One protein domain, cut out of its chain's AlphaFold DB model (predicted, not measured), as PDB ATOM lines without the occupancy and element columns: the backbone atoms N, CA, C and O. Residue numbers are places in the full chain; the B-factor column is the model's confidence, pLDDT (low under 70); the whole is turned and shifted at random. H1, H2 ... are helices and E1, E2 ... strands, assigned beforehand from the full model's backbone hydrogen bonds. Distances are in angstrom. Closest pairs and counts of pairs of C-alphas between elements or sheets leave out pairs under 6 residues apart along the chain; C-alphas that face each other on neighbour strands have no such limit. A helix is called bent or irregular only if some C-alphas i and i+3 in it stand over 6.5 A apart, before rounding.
ATOM      1  N   THR A   3      24.828 -23.148 -15.651       96.69
ATOM      2  CA  THR A   3      24.968 -22.914 -14.211       96.69
ATOM      3  C   THR A   3      24.785 -24.236 -13.478       96.69
ATOM      4  O   THR A   3      23.757 -24.889 -13.636       96.69
ATOM      5  N   VAL A   4      25.785 -24.638 -12.696       97.38
ATOM      6  CA  VAL A   4      25.775 -25.881 -11.911       97.38
ATOM      7  C   VAL A   4      25.673 -25.524 -10.427       97.38
ATOM      8  O   VAL A   4      26.610 -24.906  -9.920       97.38
ATOM      9  N   PRO A   5      24.581 -25.887  -9.731       97.06
ATOM     10  CA  PRO A   5      24.435 -25.649  -8.296       97.06
ATOM     11  C   PRO A   5      25.409 -26.490  -7.462       97.06
ATOM     12  O   PRO A   5      25.621 -27.664  -7.762       97.06
ATOM     13  N   LEU A   6      25.938 -25.898  -6.392       96.81
ATOM     14  CA  LEU A   6      26.844 -26.507  -5.418       96.81
ATOM     15  C   LEU A   6      26.286 -26.340  -3.989       96.81
ATOM     16  O   LEU A   6      26.703 -25.438  -3.260       96.81
ATOM     17  N   PRO A   7      25.303 -27.160  -3.582       94.56
ATOM     18  CA  PRO A   7      24.619 -27.015  -2.295       94.56
ATOM     19  C   PRO A   7      25.525 -27.256  -1.079       94.56
ATOM     20  O   PRO A   7      25.229 -26.754   0.001       94.56
ATOM     21  N   GLU A   8      26.629 -27.987  -1.240       92.88
ATOM     22  CA  GLU A   8      27.557 -28.332  -0.154       92.88
ATOM     23  C   GLU A   8      28.850 -27.499  -0.223       92.88
ATOM     24  O   GLU A   8      29.891 -27.894   0.303       92.88
ATOM     25  N   HIS A   9      28.809 -26.334  -0.883       93.75
ATOM     26  CA  HIS A   9      29.986 -25.500  -1.115       93.75
ATOM     27  C   HIS A   9      29.841 -24.088  -0.516       93.75
ATOM     28  O   HIS A   9      29.351 -23.174  -1.178       93.75
ATOM     29  N   PRO A  10      30.311 -23.867   0.729       88.44
ATOM     30  CA  PRO A  10      30.130 -22.592   1.428       88.44
ATOM     31  C   PRO A  10      30.646 -21.340   0.692       88.44
ATOM     32  O   PRO A  10      29.972 -20.316   0.763       88.44
ATOM     33  N   PRO A  11      31.798 -21.362  -0.016       92.12
ATOM     34  CA  PRO A  11      32.318 -20.160  -0.674       92.12
ATOM     35  C   PRO A  11      31.437 -19.616  -1.807       92.12
ATOM     36  O   PRO A  11      31.426 -18.411  -2.034       92.12
ATOM     37  N   PHE A  12      30.725 -20.481  -2.534       95.06
ATOM     38  CA  PHE A  12      29.814 -20.071  -3.605       95.06
ATOM     39  C   PHE A  12      28.813 -21.177  -3.936       95.06
ATOM     40  O   PHE A  12      29.171 -22.352  -3.989       95.06
ATOM     41  N   ALA A  13      27.576 -20.778  -4.238       95.81
ATOM     42  CA  ALA A  13      26.446 -21.687  -4.430       95.81
ATOM     43  C   ALA A  13      26.349 -22.307  -5.835       95.81
ATOM     44  O   ALA A  13      25.494 -23.159  -6.071       95.81
ATOM     45  N   PHE A  14      27.162 -21.863  -6.796       96.81
ATOM     46  CA  PHE A  14      27.135 -22.381  -8.163       96.81
ATOM     47  C   PHE A  14      28.459 -22.146  -8.890       96.81
ATOM     48  O   PHE A  14      29.261 -21.319  -8.470       96.81
ATOM     49  N   VAL A  15      28.651 -22.825 -10.021       97.44
ATOM     50  CA  VAL A  15      29.700 -22.512 -11.008       97.44
ATOM     51  C   VAL A  15      29.096 -22.303 -12.385       97.44
ATOM     52  O   VAL A  15      28.001 -22.788 -12.678       97.44
ATOM     53  N   HIS A  16      29.847 -21.639 -13.256       97.50
ATOM     54  CA  HIS A  16      29.521 -21.562 -14.671       97.50
ATOM     55  C   HIS A  16      30.432 -22.454 -15.500       97.50
ATOM     56  O   HIS A  16      31.645 -22.452 -15.314       97.50
ATOM     57  N   LEU A  17      29.849 -23.161 -16.465       97.50
ATOM     58  CA  LEU A  17      30.582 -23.952 -17.443       97.50
ATOM     59  C   LEU A  17      30.287 -23.470 -18.870       97.50
ATOM     60  O   LEU A  17      29.145 -23.134 -19.217       97.50
ATOM     61  N   LYS A  18      31.313 -23.477 -19.724       96.50
ATOM     62  CA  LYS A  18      31.203 -23.235 -21.173       96.50
ATOM     63  C   LYS A  18      31.613 -24.456 -22.002       96.50
ATOM     64  O   LYS A  18      32.338 -25.329 -21.524       96.50
ATOM     65  N   ARG A  19      31.110 -24.506 -23.231       96.06
ATOM     66  CA  ARG A  19      31.412 -25.585 -24.169       96.06
ATOM     67  C   ARG A  19      32.907 -25.635 -24.486       96.06
ATOM     68  O   ARG A  19      33.531 -24.573 -24.550       96.06
ATOM     69  N   VAL A  20      33.453 -26.838 -24.680       94.31
ATOM     70  CA  VAL A  20      34.810 -27.028 -25.227       94.31
ATOM     71  C   VAL A  20      34.725 -26.890 -26.742       94.31
ATOM     72  O   VAL A  20      35.448 -26.101 -27.347       94.31
ATOM     73  N   PHE A  21      33.787 -27.616 -27.351       93.44
ATOM     74  CA  PHE A  21      33.597 -27.642 -28.792       93.44
ATOM     75  C   PHE A  21      32.530 -26.632 -29.232       93.44
ATOM     76  O   PHE A  21      31.335 -26.804 -28.984       93.44
ATOM     77  N   THR A  22      32.971 -25.560 -29.892       90.31
ATOM     78  CA  THR A  22      32.105 -24.475 -30.390       90.31
ATOM     79  C   THR A  22      31.947 -24.466 -31.909       90.31
ATOM     80  O   THR A  22      31.058 -23.788 -32.420       90.31
ATOM     81  N   LEU A  23      32.787 -25.217 -32.629       89.62
ATOM     82  CA  LEU A  23      32.725 -25.317 -34.085       89.62
ATOM     83  C   LEU A  23      31.574 -26.243 -34.522       89.62
ATOM     84  O   LEU A  23      31.402 -27.306 -33.909       89.62
ATOM     85  N   PRO A  24      30.826 -25.892 -35.588       76.50
ATOM     86  CA  PRO A  24      29.724 -26.708 -36.104       76.50
ATOM     87  C   PRO A  24      30.121 -28.156 -36.421       76.50
ATOM     88  O   PRO A  24      29.408 -29.083 -36.047       76.50
ATOM     89  N   ASP A  25      31.304 -28.362 -37.001       85.06
ATOM     90  CA  ASP A  25      31.767 -29.681 -37.461       85.06
ATOM     91  C   ASP A  25      32.356 -30.558 -36.351       85.06
ATOM     92  O   ASP A  25      32.873 -31.643 -36.605       85.06
ATOM     93  N   SER A  26      32.303 -30.106 -35.097       89.06
ATOM     94  CA  SER A  26      32.899 -30.847 -33.988       89.06
ATOM     95  C   SER A  26      32.202 -32.175 -33.694       89.06
ATOM     96  O   SER A  26      32.837 -33.040 -33.103       89.06
ATOM     97  N   ARG A  27      30.925 -32.359 -34.071       94.81
ATOM     98  CA  ARG A  27      30.119 -33.571 -33.776       94.81
ATOM     99  C   ARG A  27      30.060 -33.940 -32.287       94.81
ATOM    100  O   ARG A  27      29.797 -35.086 -31.926       94.81
ATOM    101  N   HIS A  28      30.303 -32.969 -31.404       96.19
ATOM    102  CA  HIS A  28      30.173 -33.137 -29.961       96.19
ATOM    103  C   HIS A  28      28.875 -32.509 -29.475       96.19
ATOM    104  O   HIS A  28      28.532 -31.371 -29.815       96.19
ATOM    105  N   VAL A  29      28.170 -33.251 -28.634       96.56
ATOM    106  CA  VAL A  29      26.919 -32.823 -28.017       96.56
ATOM    107  C   VAL A  29      27.089 -32.739 -26.513       96.56
ATOM    108  O   VAL A  29      27.985 -33.345 -25.924       96.56
ATOM    109  N   VAL A  30      26.203 -31.975 -25.889       97.12
ATOM    110  CA  VAL A  30      26.177 -31.843 -24.439       97.12
ATOM    111  C   VAL A  30      25.134 -32.791 -23.876       97.12
ATOM    112  O   VAL A  30      23.993 -32.842 -24.344       97.12
ATOM    113  N   VAL A  31      25.534 -33.534 -22.851       97.75
ATOM    114  CA  VAL A  31      24.663 -34.403 -22.067       97.75
ATOM    115  C   VAL A  31      24.687 -33.922 -20.623       97.75
ATOM    116  O   VAL A  31      25.752 -33.740 -20.037       97.75
ATOM    117  N   LEU A  32      23.507 -33.699 -20.045       98.06
ATOM    118  CA  LEU A  32      23.375 -33.479 -18.611       98.06
ATOM    119  C   LEU A  32      23.440 -34.839 -17.913       98.06
ATOM    120  O   LEU A  32      22.609 -35.708 -18.188       98.06
ATOM    121  N   VAL A  33      24.432 -35.026 -17.048       98.31
ATOM    122  CA  VAL A  33      24.690 -36.313 -16.392       98.31
ATOM    123  C   VAL A  33      24.467 -36.237 -14.891       98.31
ATOM    124  O   VAL A  33      24.724 -35.202 -14.280       98.31
ATOM    125  N   ASP A  34      24.006 -37.339 -14.307       98.12
ATOM    126  CA  ASP A  34      24.062 -37.585 -12.872       98.12
ATOM    127  C   ASP A  34      25.531 -37.685 -12.444       98.12
ATOM    128  O   ASP A  34      26.320 -38.460 -13.001       98.12
ATOM    129  N   ALA A  35      25.906 -36.872 -11.458       96.94
ATOM    130  CA  ALA A  35      27.286 -36.730 -11.020       96.94
ATOM    131  C   ALA A  35      27.865 -38.050 -10.483       96.94
ATOM    132  O   ALA A  35      28.998 -38.419 -10.803       96.94
ATOM    133  N   LYS A  36      27.078 -38.796  -9.699       95.50
ATOM    134  CA  LYS A  36      27.518 -40.049  -9.076       95.50
ATOM    135  C   LYS A  36      27.587 -41.172 -10.104       95.50
ATOM    136  O   LYS A  36      28.565 -41.916 -10.112       95.50
ATOM    137  N   ALA A  37      26.602 -41.272 -10.995       96.56
ATOM    138  CA  ALA A  37      26.593 -42.268 -12.062       96.56
ATOM    139  C   ALA A  37      27.771 -42.076 -13.029       96.56
ATOM    140  O   ALA A  37      28.391 -43.063 -13.437       96.56
ATOM    141  N   LEU A  38      28.118 -40.822 -13.354       96.75
ATOM    142  CA  LEU A  38      29.291 -40.508 -14.169       96.75
ATOM    143  C   LEU A  38      30.581 -40.998 -13.497       96.75
ATOM    144  O   LEU A  38      31.351 -41.722 -14.127       96.75
ATOM    145  N   LEU A  39      30.814 -40.636 -12.228       94.38
ATOM    146  CA  LEU A  39      32.028 -41.049 -11.515       94.38
ATOM    147  C   LEU A  39      32.094 -42.566 -11.318       94.38
ATOM    148  O   LEU A  39      33.154 -43.146 -11.510       94.38
ATOM    149  N   ALA A  40      30.964 -43.224 -11.049       93.31
ATOM    150  CA  ALA A  40      30.912 -44.679 -10.950       93.31
ATOM    151  C   ALA A  40      31.266 -45.374 -12.276       93.31
ATOM    152  O   ALA A  40      31.878 -46.439 -12.263       93.31
ATOM    153  N   CYS A  41      30.900 -44.795 -13.427       94.31
ATOM    154  CA  CYS A  41      31.341 -45.301 -14.729       94.31
ATOM    155  C   CYS A  41      32.816 -44.979 -15.005       94.31
ATOM    156  O   CYS A  41      33.492 -45.774 -15.655       94.31
ATOM    157  N   ALA A  42      33.323 -43.852 -14.506       92.81
ATOM    158  CA  ALA A  42      34.721 -43.465 -14.666       92.81
ATOM    159  C   ALA A  42      35.674 -44.311 -13.816       92.81
ATOM    160  O   ALA A  42      36.726 -44.720 -14.289       92.81
ATOM    161  N   ASP A  43      35.271 -44.664 -12.596       90.31
ATOM    162  CA  ASP A  43      36.047 -45.528 -11.698       90.31
ATOM    163  C   ASP A  43      36.183 -46.971 -12.233       90.31
ATOM    164  O   ASP A  43      36.975 -47.760 -11.716       90.31
ATOM    165  N   ARG A  44      35.436 -47.338 -13.290       88.81
ATOM    166  CA  ARG A  44      35.597 -48.614 -14.010       88.81
ATOM    167  C   ARG A  44      36.667 -48.563 -15.095       88.81
ATOM    168  O   ARG A  44      37.047 -49.636 -15.578       88.81
ATOM    169  N   ASP A  45      37.117 -47.388 -15.526       82.94
ATOM    170  CA  ASP A  45      38.156 -47.263 -16.545       82.94
ATOM    171  C   ASP A  45      39.524 -47.640 -15.947       82.94
ATOM    172  O   ASP A  45      40.037 -46.927 -15.090       82.94
ATOM    173  N   PRO A  46      40.142 -48.760 -16.367       69.12
ATOM    174  CA  PRO A  46      41.436 -49.183 -15.843       69.12
ATOM    175  C   PRO A  46      42.605 -48.384 -16.430       69.12
ATOM    176  O   PRO A  46      43.744 -48.605 -16.026       69.12
ATOM    177  N   THR A  47      42.348 -47.543 -17.435       68.25
ATOM    178  CA  THR A  47      43.370 -46.773 -18.154       68.25
ATOM    179  C   THR A  47      43.500 -45.343 -17.649       68.25
ATOM    180  O   THR A  47      44.537 -44.719 -17.865       68.25
ATOM    181  N   ASP A  48      42.478 -44.840 -16.954       65.56
ATOM    182  CA  ASP A  48      42.490 -43.512 -16.356       65.56
ATOM    183  C   ASP A  48      43.028 -43.589 -14.918       65.56
ATOM    184  O   ASP A  48      42.731 -44.518 -14.161       65.56
ATOM    185  N   TYR A  49      43.850 -42.616 -14.524       61.75
ATOM    186  CA  TYR A  49      44.382 -42.570 -13.165       61.75
ATOM    187  C   TYR A  49      43.220 -42.329 -12.200       61.75
ATOM    188  O   TYR A  49      42.532 -41.305 -12.285       61.75
ATOM    189  N   VAL A  50      43.003 -43.257 -11.262       63.97
ATOM    190  CA  VAL A  50      41.977 -43.101 -10.227       63.97
ATOM    191  C   VAL A  50      42.407 -41.965  -9.310       63.97
ATOM    192  O   VAL A  50      43.219 -42.129  -8.399       63.97
ATOM    193  N   LEU A  51      41.865 -40.779  -9.567       71.19
ATOM    194  CA  LEU A  51      42.043 -39.661  -8.663       71.19
ATOM    195  C   LEU A  51      41.363 -39.989  -7.334       71.19
ATOM    196  O   LEU A  51      40.173 -40.329  -7.332       71.19
ATOM    197  N   PRO A  52      42.070 -39.829  -6.204       69.75
ATOM    198  CA  PRO A  52      41.453 -40.014  -4.907       69.75
ATOM    199  C   PRO A  52      40.346 -38.976  -4.725       69.75
ATOM    200  O   PRO A  52      40.299 -37.952  -5.415       69.75
ATOM    201  N   ALA A  53      39.439 -39.232  -3.793       70.44
ATOM    202  CA  ALA A  53      38.375 -38.289  -3.499       70.44
ATOM    203  C   ALA A  53      38.953 -36.930  -3.018       70.44
ATOM    204  O   ALA A  53      40.045 -36.913  -2.437       70.44
ATOM    205  N   PRO A  54      38.275 -35.791  -3.272       73.19
ATOM    206  CA  PRO A  54      38.852 -34.462  -3.039       73.19
ATOM    207  C   PRO A  54      39.349 -34.193  -1.616       73.19
ATOM    208  O   PRO A  54      40.299 -33.432  -1.448       73.19
ATOM    209  N   GLN A  55      38.795 -34.864  -0.603       73.50
ATOM    210  CA  GLN A  55      39.265 -34.777   0.784       73.50
ATOM    211  C   GLN A  55      40.717 -35.250   0.987       73.50
ATOM    212  O   GLN A  55      41.336 -34.907   1.988       73.50
ATOM    213  N   TYR A  56      41.268 -36.022   0.048       77.56
ATOM    214  CA  TYR A  56      42.651 -36.507   0.082       77.56
ATOM    215  C   TYR A  56      43.593 -35.679  -0.800       77.56
ATOM    216  O   TYR A  56      44.758 -36.036  -0.982       77.56
ATOM    217  N   TRP A  57      43.106 -34.600  -1.415       83.25
ATOM    218  CA  TRP A  57      43.944 -33.753  -2.253       83.25
ATOM    219  C   TRP A  57      44.794 -32.817  -1.399       83.25
ATOM    220  O   TRP A  57      44.367 -32.315  -0.363       83.25
ATOM    221  N   GLN A  58      45.999 -32.526  -1.890       80.06
ATOM    222  CA  GLN A  58      46.850 -31.484  -1.321       80.06
ATOM    223  C   GLN A  58      46.075 -30.157  -1.268       80.06
ATOM    224  O   GLN A  58      45.473 -29.758  -2.269       80.06
ATOM    225  N   GLN A  59      46.115 -29.453  -0.132       77.44
ATOM    226  CA  GLN A  59      45.302 -28.246   0.089       77.44
ATOM    227  C   GLN A  59      45.492 -27.184  -1.006       77.44
ATOM    228  O   GLN A  59      44.521 -26.578  -1.457       77.44
ATOM    229  N   GLY A  60      46.723 -27.007  -1.503       81.12
ATOM    230  CA  GLY A  60      47.015 -26.077  -2.600       81.12
ATOM    231  C   GLY A  60      46.273 -26.407  -3.903       81.12
ATOM    232  O   GLY A  60      45.831 -25.504  -4.608       81.12
ATOM    233  N   LYS A  61      46.050 -27.695  -4.192       83.06
ATOM    234  CA  LYS A  61      45.310 -28.150  -5.379       83.06
ATOM    235  C   LYS A  61      43.815 -27.868  -5.252       83.06
ATOM    236  O   LYS A  61      43.197 -27.423  -6.217       83.06
ATOM    237  N   VAL A  62      43.249 -28.088  -4.063       85.44
ATOM    238  CA  VAL A  62      41.844 -27.761  -3.764       85.44
ATOM    239  C   VAL A  62      41.619 -26.257  -3.877       85.44
ATOM    240  O   VAL A  62      40.682 -25.829  -4.545       85.44
ATOM    241  N   LYS A  63      42.515 -25.453  -3.288       87.38
ATOM    242  CA  LYS A  63      42.460 -23.991  -3.358       87.38
ATOM    243  C   LYS A  63      42.511 -23.489  -4.803       87.38
ATOM    244  O   LYS A  63      41.623 -22.740  -5.191       87.38
ATOM    245  N   GLY A  64      43.478 -23.948  -5.599       89.50
ATOM    246  CA  GLY A  64      43.610 -23.519  -6.993       89.50
ATOM    247  C   GLY A  64      42.419 -23.924  -7.867       89.50
ATOM    248  O   GLY A  64      41.988 -23.154  -8.720       89.50
ATOM    249  N   LEU A  65      41.834 -25.108  -7.641       89.44
ATOM    250  CA  LEU A  65      40.636 -25.521  -8.374       89.44
ATOM    251  C   LEU A  65      39.397 -24.721  -7.958       89.44
ATOM    252  O   LEU A  65      38.604 -24.352  -8.817       89.44
ATOM    253  N   ARG A  66      39.247 -24.436  -6.661       91.69
ATOM    254  CA  ARG A  66      38.187 -23.564  -6.147       91.69
ATOM    255  C   ARG A  66      38.278 -22.176  -6.767       91.69
ATOM    256  O   ARG A  66      37.284 -21.695  -7.291       91.69
ATOM    257  N   GLU A  67      39.468 -21.576  -6.730       92.00
ATOM    258  CA  GLU A  67      39.737 -20.279  -7.351       92.00
ATOM    259  C   GLU A  67      39.409 -20.332  -8.833       92.00
ATOM    260  O   GLU A  67      38.672 -19.489  -9.289       92.00
ATOM    261  N   PHE A  68      39.823 -21.364  -9.572       92.50
ATOM    262  CA  PHE A  68      39.481 -21.510 -10.991       92.50
ATOM    263  C   PHE A  68      37.972 -21.642 -11.274       92.50
ATOM    264  O   PHE A  68      37.522 -21.287 -12.360       92.50
ATOM    265  N   LEU A  69      37.192 -22.177 -10.336       94.31
ATOM    266  CA  LEU A  69      35.753 -22.401 -10.495       94.31
ATOM    267  C   LEU A  69      34.888 -21.230 -10.008       94.31
ATOM    268  O   LEU A  69      33.690 -21.216 -10.290       94.31
ATOM    269  N   GLU A  70      35.477 -20.264  -9.302       94.25
ATOM    270  CA  GLU A  70      34.765 -19.138  -8.707       94.25
ATOM    271  C   GLU A  70      33.976 -18.331  -9.762       94.25
ATOM    272  O   GLU A  70      34.548 -17.912 -10.780       94.25
ATOM    273  N   PRO A  71      32.662 -18.109  -9.552       93.06
ATOM    274  CA  PRO A  71      31.851 -17.281 -10.438       93.06
ATOM    275  C   PRO A  71      32.382 -15.851 -10.569       93.06
ATOM    276  O   PRO A  71      32.907 -15.277  -9.626       93.06
ATOM    277  N   GLY A  72      32.183 -15.238 -11.739       89.50
ATOM    278  CA  GLY A  72      32.569 -13.842 -11.985       89.50
ATOM    279  C   GLY A  72      33.989 -13.656 -12.522       89.50
ATOM    280  O   GLY A  72      34.352 -12.548 -12.908       89.50
ATOM    281  N   GLN A  73      34.775 -14.726 -12.634       88.94
ATOM    282  CA  GLN A  73      36.054 -14.671 -13.335       88.94
ATOM    283  C   GLN A  73      35.899 -14.444 -14.839       88.94
ATOM    284  O   GLN A  73      34.988 -14.967 -15.483       88.94
ATOM    285  N   THR A  74      36.885 -13.760 -15.423       89.88
ATOM    286  CA  THR A  74      36.993 -13.548 -16.873       89.88
ATOM    287  C   THR A  74      37.038 -14.865 -17.650       89.88
ATOM    288  O   THR A  74      36.475 -14.980 -18.739       89.88
ATOM    289  N   ARG A  75      37.712 -15.886 -17.101       92.12
ATOM    290  CA  ARG A  75      37.836 -17.202 -17.733       92.12
ATOM    291  C   ARG A  75      36.778 -18.152 -17.186       92.12
ATOM    292  O   ARG A  75      36.943 -18.705 -16.108       92.12
ATOM    293  N   ILE A  76      35.747 -18.419 -17.985       94.62
ATOM    294  CA  ILE A  76      34.744 -19.439 -17.660       94.62
ATOM    295  C   ILE A  76      35.351 -20.842 -17.870       94.62
ATOM    296  O   ILE A  76      35.853 -21.119 -18.970       94.62
ATOM    297  N   PRO A  77      35.294 -21.733 -16.866       96.38
ATOM    298  CA  PRO A  77      35.724 -23.119 -16.989       96.38
ATOM    299  C   PRO A  77      34.982 -23.883 -18.081       96.38
ATOM    300  O   PRO A  77      33.785 -23.715 -18.303       96.38
ATOM    301  N   GLU A  78      35.695 -24.777 -18.748       97.12
ATOM    302  CA  GLU A  78      35.104 -25.670 -19.738       97.12
ATOM    303  C   GLU A  78      34.444 -26.889 -19.086       97.12
ATOM    304  O   GLU A  78      34.918 -27.398 -18.058       97.12
ATOM    305  N   MET A  79      33.381 -27.389 -19.724       97.38
ATOM    306  CA  MET A  79      32.796 -28.688 -19.386       97.38
ATOM    307  C   MET A  79      33.835 -29.804 -19.403       97.38
ATOM    308  O   MET A  79      34.803 -29.738 -20.164       97.38
ATOM    309  N   PRO A  80      33.633 -30.855 -18.597       97.44
ATOM    310  CA  PRO A  80      34.324 -32.109 -18.821       97.44
ATOM    311  C   PRO A  80      33.987 -32.658 -20.211       97.44
ATOM    312  O   PRO A  80      32.816 -32.754 -20.575       97.44
ATOM    313  N   TYR A  81      35.018 -33.026 -20.964       96.31
ATOM    314  CA  TYR A  81      34.919 -33.802 -22.193       96.31
ATOM    315  C   TYR A  81      35.251 -35.259 -21.875       96.31
ATOM    316  O   TYR A  81      36.329 -35.562 -21.346       96.31
ATOM    317  N   VAL A  82      34.315 -36.146 -22.192       97.06
ATOM    318  CA  VAL A  82      34.411 -37.576 -21.921       97.06
ATOM    319  C   VAL A  82      34.249 -38.398 -23.193       97.06
ATOM    320  O   VAL A  82      33.585 -37.978 -24.139       97.06
ATOM    321  N   LEU A  83      34.836 -39.589 -23.172       96.56
ATOM    322  CA  LEU A  83      34.448 -40.690 -24.041       96.56
ATOM    323  C   LEU A  83      33.602 -41.682 -23.259       96.56
ATOM    324  O   LEU A  83      33.803 -41.864 -22.053       96.56
ATOM    325  N   PHE A  84      32.696 -42.347 -23.958       96.44
ATOM    326  CA  PHE A  84      31.851 -43.375 -23.387       96.44
ATOM    327  C   PHE A  84      31.934 -44.671 -24.187       96.44
ATOM    328  O   PHE A  84      31.820 -44.692 -25.410       96.44
ATOM    329  N   SER A  85      32.074 -45.784 -23.475       93.44
ATOM    330  CA  SER A  85      32.004 -47.119 -24.062       93.44
ATOM    331  C   SER A  85      31.243 -48.076 -23.153       93.44
ATOM    332  O   SER A  85      31.078 -47.839 -21.956       93.44
ATOM    333  N   THR A  86      30.771 -49.182 -23.718       91.31
ATOM    334  CA  THR A  86      30.208 -50.295 -22.950       91.31
ATOM    335  C   THR A  86      31.067 -51.528 -23.139       91.31
ATOM    336  O   THR A  86      31.469 -51.832 -24.263       91.31
ATOM    337  N   ARG A  87      31.288 -52.293 -22.074       86.56
ATOM    338  CA  ARG A  87      31.951 -53.602 -22.155       86.56
ATOM    339  C   ARG A  87      31.209 -54.636 -21.319       86.56
ATOM    340  O   ARG A  87      30.321 -54.291 -20.546       86.56
ATOM    341  N   ARG A  88      31.555 -55.914 -21.475       82.31
ATOM    342  CA  ARG A  88      31.047 -56.964 -20.579       82.31
ATOM    343  C   ARG A  88      31.563 -56.714 -19.165       82.31
ATOM    344  O   ARG A  88      32.740 -56.398 -18.993       82.31
ATOM    345  N   ALA A  89      30.680 -56.851 -18.181       77.19
ATOM    346  CA  ALA A  89      31.054 -56.730 -16.779       77.19
ATOM    347  C   ALA A  89      32.123 -57.775 -16.418       77.19
ATOM    348  O   ALA A  89      32.187 -58.854 -17.012       77.19
ATOM    349  N   LYS A  90      32.974 -57.475 -15.437       70.94
ATOM    350  CA  LYS A  90      33.913 -58.472 -14.903       70.94
ATOM    351  C   LYS A  90      33.161 -59.464 -14.000       70.94
ATOM    352  O   LYS A  90      32.256 -59.074 -13.270       70.94
ATOM    353  N   GLY A  91      33.554 -60.740 -14.024       71.62
ATOM    354  CA  GLY A  91      32.993 -61.797 -13.166       71.62
ATOM    355  C   GLY A  91      32.047 -62.772 -13.880       71.62
ATOM    356  O   GLY A  91      31.806 -62.667 -15.082       71.62
ATOM    357  N   LEU A  92      31.514 -63.743 -13.129       65.25
ATOM    358  CA  LEU A  92      30.735 -64.873 -13.667       65.25
ATOM    359  C   LEU A  92      29.477 -64.430 -14.440       65.25
ATOM    360  O   LEU A  92      29.172 -64.993 -15.489       65.25
ATOM    361  N   ALA A  93      28.795 -63.372 -13.988       62.53
ATOM    362  CA  ALA A  93      27.633 -62.806 -14.684       62.53
ATOM    363  C   ALA A  93      27.990 -62.164 -16.041       62.53
ATOM    364  O   ALA A  93      27.206 -62.220 -16.988       62.53
ATOM    365  N   GLY A  94      29.189 -61.587 -16.159       61.44
ATOM    366  CA  GLY A  94      29.695 -61.054 -17.423       61.44
ATOM    367  C   GLY A  94      30.207 -62.137 -18.374       61.44
ATOM    368  O   GLY A  94      30.056 -62.000 -19.588       61.44
ATOM    369  N   TRP A  95      30.745 -63.242 -17.840       60.06
ATOM    370  CA  TRP A  95      31.143 -64.413 -18.632       60.06
ATOM    371  C   TRP A  95      29.940 -65.095 -19.299       60.06
ATOM    372  O   TRP A  95      30.023 -65.456 -20.470       60.06
ATOM    373  N   LEU A  96      28.793 -65.157 -18.612       65.50
ATOM    374  CA  LEU A  96      27.519 -65.625 -19.178       65.50
ATOM    375  C   LEU A  96      26.855 -64.615 -20.138       65.50
ATOM    376  O   LEU A  96      25.771 -64.875 -20.650       65.50
ATOM    377  N   GLY A  97      27.474 -63.453 -20.386       61.41
ATOM    378  CA  GLY A  97      26.945 -62.426 -21.290       61.41
ATOM    379  C   GLY A  97      25.711 -61.684 -20.764       61.41
ATOM    380  O   GLY A  97      25.080 -60.956 -21.523       61.41
ATOM    381  N   LEU A  98      25.378 -61.841 -19.479       66.31
ATOM    382  CA  LEU A  98      24.154 -61.311 -18.869       66.31
ATOM    383  C   LEU A  98      24.307 -59.880 -18.331       66.31
ATOM    384  O   LEU A  98      23.314 -59.253 -17.971       66.31
ATOM    385  N   ALA A  99      25.535 -59.351 -18.268       73.69
ATOM    386  CA  ALA A  99      25.809 -58.022 -17.732       73.69
ATOM    387  C   ALA A  99      26.812 -57.242 -18.595       73.69
ATOM    388  O   ALA A  99      27.940 -57.680 -18.842       73.69
ATOM    389  N   SER A 100      26.403 -56.047 -19.016       83.69
ATOM    390  CA  SER A 100      27.291 -55.010 -19.550       83.69
ATOM    391  C   SER A 100      27.515 -53.934 -18.492       83.69
ATOM    392  O   SER A 100      26.691 -53.761 -17.602       83.69
ATOM    393  N   GLU A 101      28.615 -53.201 -18.598       89.81
ATOM    394  CA  GLU A 101      28.910 -52.023 -17.787       89.81
ATOM    395  C   GLU A 101      29.280 -50.842 -18.688       89.81
ATOM    396  O   GLU A 101      29.969 -51.010 -19.698       89.81
ATOM    397  N   GLY A 102      28.808 -49.648 -18.325       92.88
ATOM    398  CA  GLY A 102      29.259 -48.389 -18.912       92.88
ATOM    399  C   GLY A 102      30.613 -47.968 -18.348       92.88
ATOM    400  O   GLY A 102      30.846 -48.098 -17.142       92.88
ATOM    401  N   VAL A 103      31.485 -47.454 -19.207       94.38
ATOM    402  CA  VAL A 103      32.822 -46.957 -18.868       94.38
ATOM    403  C   VAL A 103      32.970 -45.546 -19.422       94.38
ATOM    404  O   VAL A 103      32.700 -45.306 -20.599       94.38
ATOM    405  N   VAL A 104      33.398 -44.623 -18.562       95.81
ATOM    406  CA  VAL A 104      33.663 -43.220 -18.904       95.81
ATOM    407  C   VAL A 104      35.166 -42.976 -18.845       95.81
ATOM    408  O   VAL A 104      35.780 -43.241 -17.818       95.81
ATOM    409  N   SER A 105      35.739 -42.410 -19.901       95.12
ATOM    410  CA  SER A 105      37.138 -41.965 -19.916       95.12
ATOM    411  C   SER A 105      37.189 -40.448 -20.034       95.12
ATOM    412  O   SER A 105      36.624 -39.882 -20.974       95.12
ATOM    413  N   PHE A 106      37.874 -39.756 -19.122       94.50
ATOM    414  CA  PHE A 106      38.006 -38.303 -19.219       94.50
ATOM    415  C   PHE A 106      39.104 -37.924 -20.217       94.50
ATOM    416  O   PHE A 106      40.257 -38.327 -20.096       94.50
ATOM    417  N   ARG A 107      38.768 -37.075 -21.191       94.44
ATOM    418  CA  ARG A 107      39.760 -36.386 -22.032       94.44
ATOM    419  C   ARG A 107      40.195 -35.065 -21.413       94.44
ATOM    420  O   ARG A 107      41.329 -34.639 -21.597       94.44
ATOM    421  N   ASN A 108      39.310 -34.433 -20.644       93.00
ATOM    422  CA  ASN A 108      39.642 -33.333 -19.751       93.00
ATOM    423  C   ASN A 108      38.647 -33.276 -18.576       93.00
ATOM    424  O   ASN A 108      37.634 -33.966 -18.559       93.00
ATOM    425  N   GLY A 109      38.914 -32.431 -17.579       93.75
ATOM    426  CA  GLY A 109      37.904 -32.086 -16.573       93.75
ATOM    427  C   GLY A 109      37.632 -33.133 -15.487       93.75
ATOM    428  O   GLY A 109      36.744 -32.902 -14.674       93.75
ATOM    429  N   GLN A 110      38.422 -34.207 -15.387       93.56
ATOM    430  CA  GLN A 110      38.294 -35.236 -14.340       93.56
ATOM    431  C   GLN A 110      38.332 -34.641 -12.915       93.56
ATOM    432  O   GLN A 110      37.444 -34.891 -12.100       93.56
ATOM    433  N   HIS A 111      39.314 -33.774 -12.624       92.44
ATOM    434  CA  HIS A 111      39.389 -33.050 -11.345       92.44
ATOM    435  C   HIS A 111      38.146 -32.188 -11.095       92.44
ATOM    436  O   HIS A 111      37.631 -32.158  -9.983       92.44
ATOM    437  N   ARG A 112      37.640 -31.503 -12.128       94.31
ATOM    438  CA  ARG A 112      36.434 -30.678 -11.999       94.31
ATOM    439  C   ARG A 112      35.231 -31.544 -11.660       94.31
ATOM    440  O   ARG A 112      34.569 -31.257 -10.680       94.31
ATOM    441  N   ALA A 113      34.993 -32.624 -12.401       95.69
ATOM    442  CA  ALA A 113      33.872 -33.530 -12.157       95.69
ATOM    443  C   ALA A 113      33.863 -34.066 -10.713       95.69
ATOM    444  O   ALA A 113      32.837 -34.004 -10.032       95.69
ATOM    445  N   ARG A 114      35.021 -34.513 -10.206       94.56
ATOM    446  CA  ARG A 114      35.150 -34.979  -8.813       94.56
ATOM    447  C   ARG A 114      34.924 -33.864  -7.797       94.56
ATOM    448  O   ARG A 114      34.235 -34.085  -6.807       94.56
ATOM    449  N   TYR A 115      35.461 -32.675  -8.051       94.38
ATOM    450  CA  TYR A 115      35.265 -31.526  -7.172       94.38
ATOM    451  C   TYR A 115      33.811 -31.057  -7.136       94.38
ATOM    452  O   TYR A 115      33.280 -30.859  -6.053       94.38
ATOM    453  N   LEU A 116      33.145 -30.941  -8.290       96.00
ATOM    454  CA  LEU A 116      31.727 -30.576  -8.376       96.00
ATOM    455  C   LEU A 116      30.864 -31.568  -7.594       96.00
ATOM    456  O   LEU A 116      30.028 -31.154  -6.800       96.00
ATOM    457  N   THR A 117      31.120 -32.869  -7.758       95.38
ATOM    458  CA  THR A 117      30.402 -33.919  -7.019       95.38
ATOM    459  C   THR A 117      30.635 -33.809  -5.510       95.38
ATOM    460  O   THR A 117      29.694 -33.926  -4.735       95.38
ATOM    461  N   HIS A 118      31.874 -33.544  -5.083       92.81
ATOM    462  CA  HIS A 118      32.210 -33.326  -3.671       92.81
ATOM    463  C   HIS A 118      31.599 -32.042  -3.095       92.81
ATOM    464  O   HIS A 118      31.261 -31.997  -1.923       92.81
ATOM    465  N   ALA A 119      31.423 -31.018  -3.926       94.31
ATOM    466  CA  ALA A 119      30.743 -29.767  -3.605       94.31
ATOM    467  C   ALA A 119      29.198 -29.882  -3.650       94.31
ATOM    468  O   ALA A 119      28.491 -28.873  -3.579       94.31
ATOM    469  N   GLY A 120      28.666 -31.102  -3.784       95.44
ATOM    470  CA  GLY A 120      27.234 -31.400  -3.731       95.44
ATOM    471  C   GLY A 120      26.498 -31.296  -5.069       95.44
ATOM    472  O   GLY A 120      25.270 -31.367  -5.090       95.44
ATOM    473  N   ALA A 121      27.194 -31.118  -6.199       96.88
ATOM    474  CA  ALA A 121      26.535 -31.120  -7.503       96.88
ATOM    475  C   ALA A 121      25.877 -32.484  -7.757       96.88
ATOM    476  O   ALA A 121      26.556 -33.507  -7.837       96.88
ATOM    477  N   ILE A 122      24.555 -32.489  -7.929       97.38
ATOM    478  CA  ILE A 122      23.786 -33.698  -8.272       97.38
ATOM    479  C   ILE A 122      23.887 -34.031  -9.764       97.38
ATOM    480  O   ILE A 122      23.862 -35.194 -10.155       97.38
ATOM    481  N   CYS A 123      24.041 -33.005 -10.602       97.94
ATOM    482  CA  CYS A 123      24.199 -33.137 -12.039       97.94
ATOM    483  C   CYS A 123      25.044 -31.994 -12.601       97.94
ATOM    484  O   CYS A 123      25.119 -30.913 -12.014       97.94
ATOM    485  N   PHE A 124      25.674 -32.222 -13.749       98.12
ATOM    486  CA  PHE A 124      26.371 -31.181 -14.503       98.12
ATOM    487  C   PHE A 124      26.481 -31.568 -15.983       98.12
ATOM    488  O   PHE A 124      26.371 -32.746 -16.324       98.12
ATOM    489  N   PRO A 125      26.645 -30.595 -16.894       98.12
ATOM    490  CA  PRO A 125      26.833 -30.885 -18.307       98.12
ATOM    491  C   PRO A 125      28.229 -31.457 -18.569       98.12
ATOM    492  O   PRO A 125      29.225 -30.973 -18.025       98.12
ATOM    493  N   VAL A 126      28.293 -32.438 -19.463       98.31
ATOM    494  CA  VAL A 126      29.529 -32.954 -20.062       98.31
ATOM    495  C   VAL A 126      29.404 -32.960 -21.579       98.31
ATOM    496  O   VAL A 126      28.299 -33.045 -22.119       98.31
ATOM    497  N   GLU A 127      30.535 -32.870 -22.266       97.88
ATOM    498  CA  GLU A 127      30.614 -33.024 -23.716       97.88
ATOM    499  C   GLU A 127      31.071 -34.431 -24.083       97.88
ATOM    500  O   GLU A 127      31.940 -35.003 -23.426       97.88
ATOM    501  N   VAL A 128      30.469 -34.978 -25.135       98.00
ATOM    502  CA  VAL A 128      30.728 -36.325 -25.652       98.00
ATOM    503  C   VAL A 128      30.499 -36.334 -27.164       98.00
ATOM    504  O   VAL A 128      29.729 -35.514 -27.679       98.00
ATOM    505  N   HIS A 129      31.151 -37.242 -27.887       97.44
ATOM    506  CA  HIS A 129      30.882 -37.427 -29.311       97.44
ATOM    507  C   HIS A 129      29.428 -37.881 -29.535       97.44
ATOM    508  O   HIS A 129      28.884 -38.681 -28.769       97.44
ATOM    509  N   GLU A 130      28.771 -37.383 -30.583       97.00
ATOM    510  CA  GLU A 130      27.339 -37.613 -30.826       97.00
ATOM    511  C   GLU A 130      26.959 -39.100 -30.925       97.00
ATOM    512  O   GLU A 130      25.886 -39.490 -30.468       97.00
ATOM    513  N   THR A 131      27.860 -39.942 -31.442       97.06
ATOM    514  CA  THR A 131      27.651 -41.395 -31.586       97.06
ATOM    515  C   THR A 131      27.651 -42.137 -30.251       97.06
ATOM    516  O   THR A 131      27.142 -43.248 -30.161       97.06
ATOM    517  N   GLU A 132      28.237 -41.547 -29.211       97.81
ATOM    518  CA  GLU A 132      28.338 -42.120 -27.865       97.81
ATOM    519  C   GLU A 132      27.265 -41.541 -26.922       97.81
ATOM    520  O   GLU A 132      27.019 -42.068 -25.834       97.81
ATOM    521  N   ALA A 133      26.595 -40.463 -27.336       97.25
ATOM    522  CA  ALA A 133      25.728 -39.661 -26.482       97.25
ATOM    523  C   ALA A 133      24.484 -40.406 -25.986       97.25
ATOM    524  O   ALA A 133      24.061 -40.207 -24.847       97.25
ATOM    525  N   GLU A 134      23.873 -41.249 -26.819       96.81
ATOM    526  CA  GLU A 134      22.712 -42.049 -26.413       96.81
ATOM    527  C   GLU A 134      23.090 -43.068 -25.336       96.81
ATOM    528  O   GLU A 134      22.414 -43.180 -24.310       96.81
ATOM    529  N   ALA A 135      24.223 -43.747 -25.518       96.25
ATOM    530  CA  ALA A 135      24.739 -44.684 -24.537       96.25
ATOM    531  C   ALA A 135      25.081 -43.959 -23.225       96.25
ATOM    532  O   ALA A 135      24.631 -44.381 -22.161       96.25
ATOM    533  N   LEU A 136      25.764 -42.811 -23.285       97.62
ATOM    534  CA  LEU A 136      26.039 -42.011 -22.091       97.62
ATOM    535  C   LEU A 136      24.748 -41.592 -21.367       97.62
ATOM    536  O   LEU A 136      24.676 -41.714 -20.148       97.62
ATOM    537  N   ARG A 137      23.709 -41.144 -22.087       97.56
ATOM    538  CA  ARG A 137      22.405 -40.797 -21.483       97.56
ATOM    539  C   ARG A 137      21.762 -41.985 -20.781       97.56
ATOM    540  O   ARG A 137      21.225 -41.823 -19.694       97.56
ATOM    541  N   LYS A 138      21.839 -43.174 -21.374       95.75
ATOM    542  CA  LYS A 138      21.286 -44.392 -20.776       95.75
ATOM    543  C   LYS A 138      21.955 -44.747 -19.447       95.75
ATOM    544  O   LYS A 138      21.283 -45.217 -18.537       95.75
ATOM    545  N   TRP A 139      23.270 -44.561 -19.348       95.94
ATOM    546  CA  TRP A 139      24.056 -44.994 -18.186       95.94
ATOM    547  C   TRP A 139      24.253 -43.915 -17.124       95.94
ATOM    548  O   TRP A 139      24.337 -44.226 -15.939       95.94
ATOM    549  N   CYS A 140      24.366 -42.662 -17.549       97.44
ATOM    550  CA  CYS A 140      24.737 -41.539 -16.698       97.44
ATOM    551  C   CYS A 140      23.789 -40.349 -16.848       97.44
ATOM    552  O   CYS A 140      24.048 -39.322 -16.238       97.44
ATOM    553  N   GLY A 141      22.745 -40.418 -17.677       96.44
ATOM    554  CA  GLY A 141      21.853 -39.285 -17.914       96.44
ATOM    555  C   GLY A 141      21.142 -38.844 -16.640       96.44
ATOM    556  O   GLY A 141      20.631 -39.665 -15.882       96.44
TER     557      GLY A 141
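What this domain is: This is residues 3 to 141 of the 148 residues of an uncharacterized protein of Pararobbsia silviterrae (UniProt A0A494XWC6). Two antiparallel strand pairs, E3 with E6 and E4 with E5, meet at a corner where E4 begins beside the later part of E6, and H5 packs in the angle between them on E3 and E4. H1 packs on E5 and H5, H4 packs on H1, the short hairpin E1 and E2 lies towards one end with H2 beside E2, and H3 is at the far tip of the E4 and E5 ribbon. The printed part has 139 residues, with five named helices and six named strands in the order E1 E2 E3 H1 H2 E4 H3 E5 H4 E6 H5; the class is mixed, helices and strands. The whole is compact, with a radius of gyration of the C-alphas of 15.8 A and spans of 51 by 39 by 24 A.

Where its parts are: E1, residues 3 to 5, begins at C-alpha 3 (24.968, -22.914, -14.211), and E2 is residues 14 to 17. E3, residues 28 to 34, is 18.7 A long, and a tight link with 0 residues between them joins it to H1, residues 35 to 42, 10.7 A long. H2, residues 59 to 69, is 15.4 A long. E4, residues 82 to 88, is 19.7 A long and begins at C-alpha 82 (34.411, -37.576, -21.921). H3 is residues 92 to 95, and E5, residues 100 to 106, is 19.9 A long. H4, residues 110 to 118, is 12.4 A long, and E6, residues 123 to 129, is 19.0 A long. H5, residues 130 to 140, is 14.9 A long and ends at C-alpha 140 (24.737, -41.539, -16.698); it is irregular, with C-alphas 131 and 134 7.2 A apart.

How they stand to each other: E1 and E2 are a hairpin, antiparallel, with N 4 and O 15 within hydrogen-bond range at 2.9 A. The closest C-alphas of E2 and H2 are those of Val 15 and Leu 69, 6.1 A apart. E3 and E6 are antiparallel, with N 31 and O 126 at 2.9 A. The closest C-alphas of E3 and H5 are those of Val 33 and Cys 140, at 5.2 A. H1 touches H5 at a steep tilt of 67 degrees, opposite ways, closest at the C-alphas of Ala 37 and Cys 140, 5.0 A apart. H1 touches H4 at a steep tilt of 39 degrees, opposite ways, closest at the C-alphas of Ala 35 and Thr 117, 5.8 A apart. The closest C-alphas of H1 and E5 are those of Ala 42 and Val 104, at 4.4 A. H2 and H4 are close but not clearly touching, with the C-alphas of Leu 65 and Arg 112 7.6 A apart. E4 and E5 are antiparallel, with N 83 and O 105 at 2.8 A. The closest C-alphas of E4 and E6 are those of Val 82 and Val 128, at 5.4 A, and those of E4 and H5 are Phe 84 and Glu 132, at 5.8 A. H3 touches no helix. Each O i to N i+4 pair is within hydrogen-bond range in H1, H2 and H4, 5 of 7 are in H5, and H3 is too short for such a pair.

The domain as a whole: The two C-alphas farthest apart are those of Thr 74 and Leu 96, 53.0 A. The printed part has no cut. The links H1 to H2 and H2 to E4 are long. The mean pLDDT of the printed part is 89.6, and residues 46 to 50, 52 and 92 to 98 are under 70.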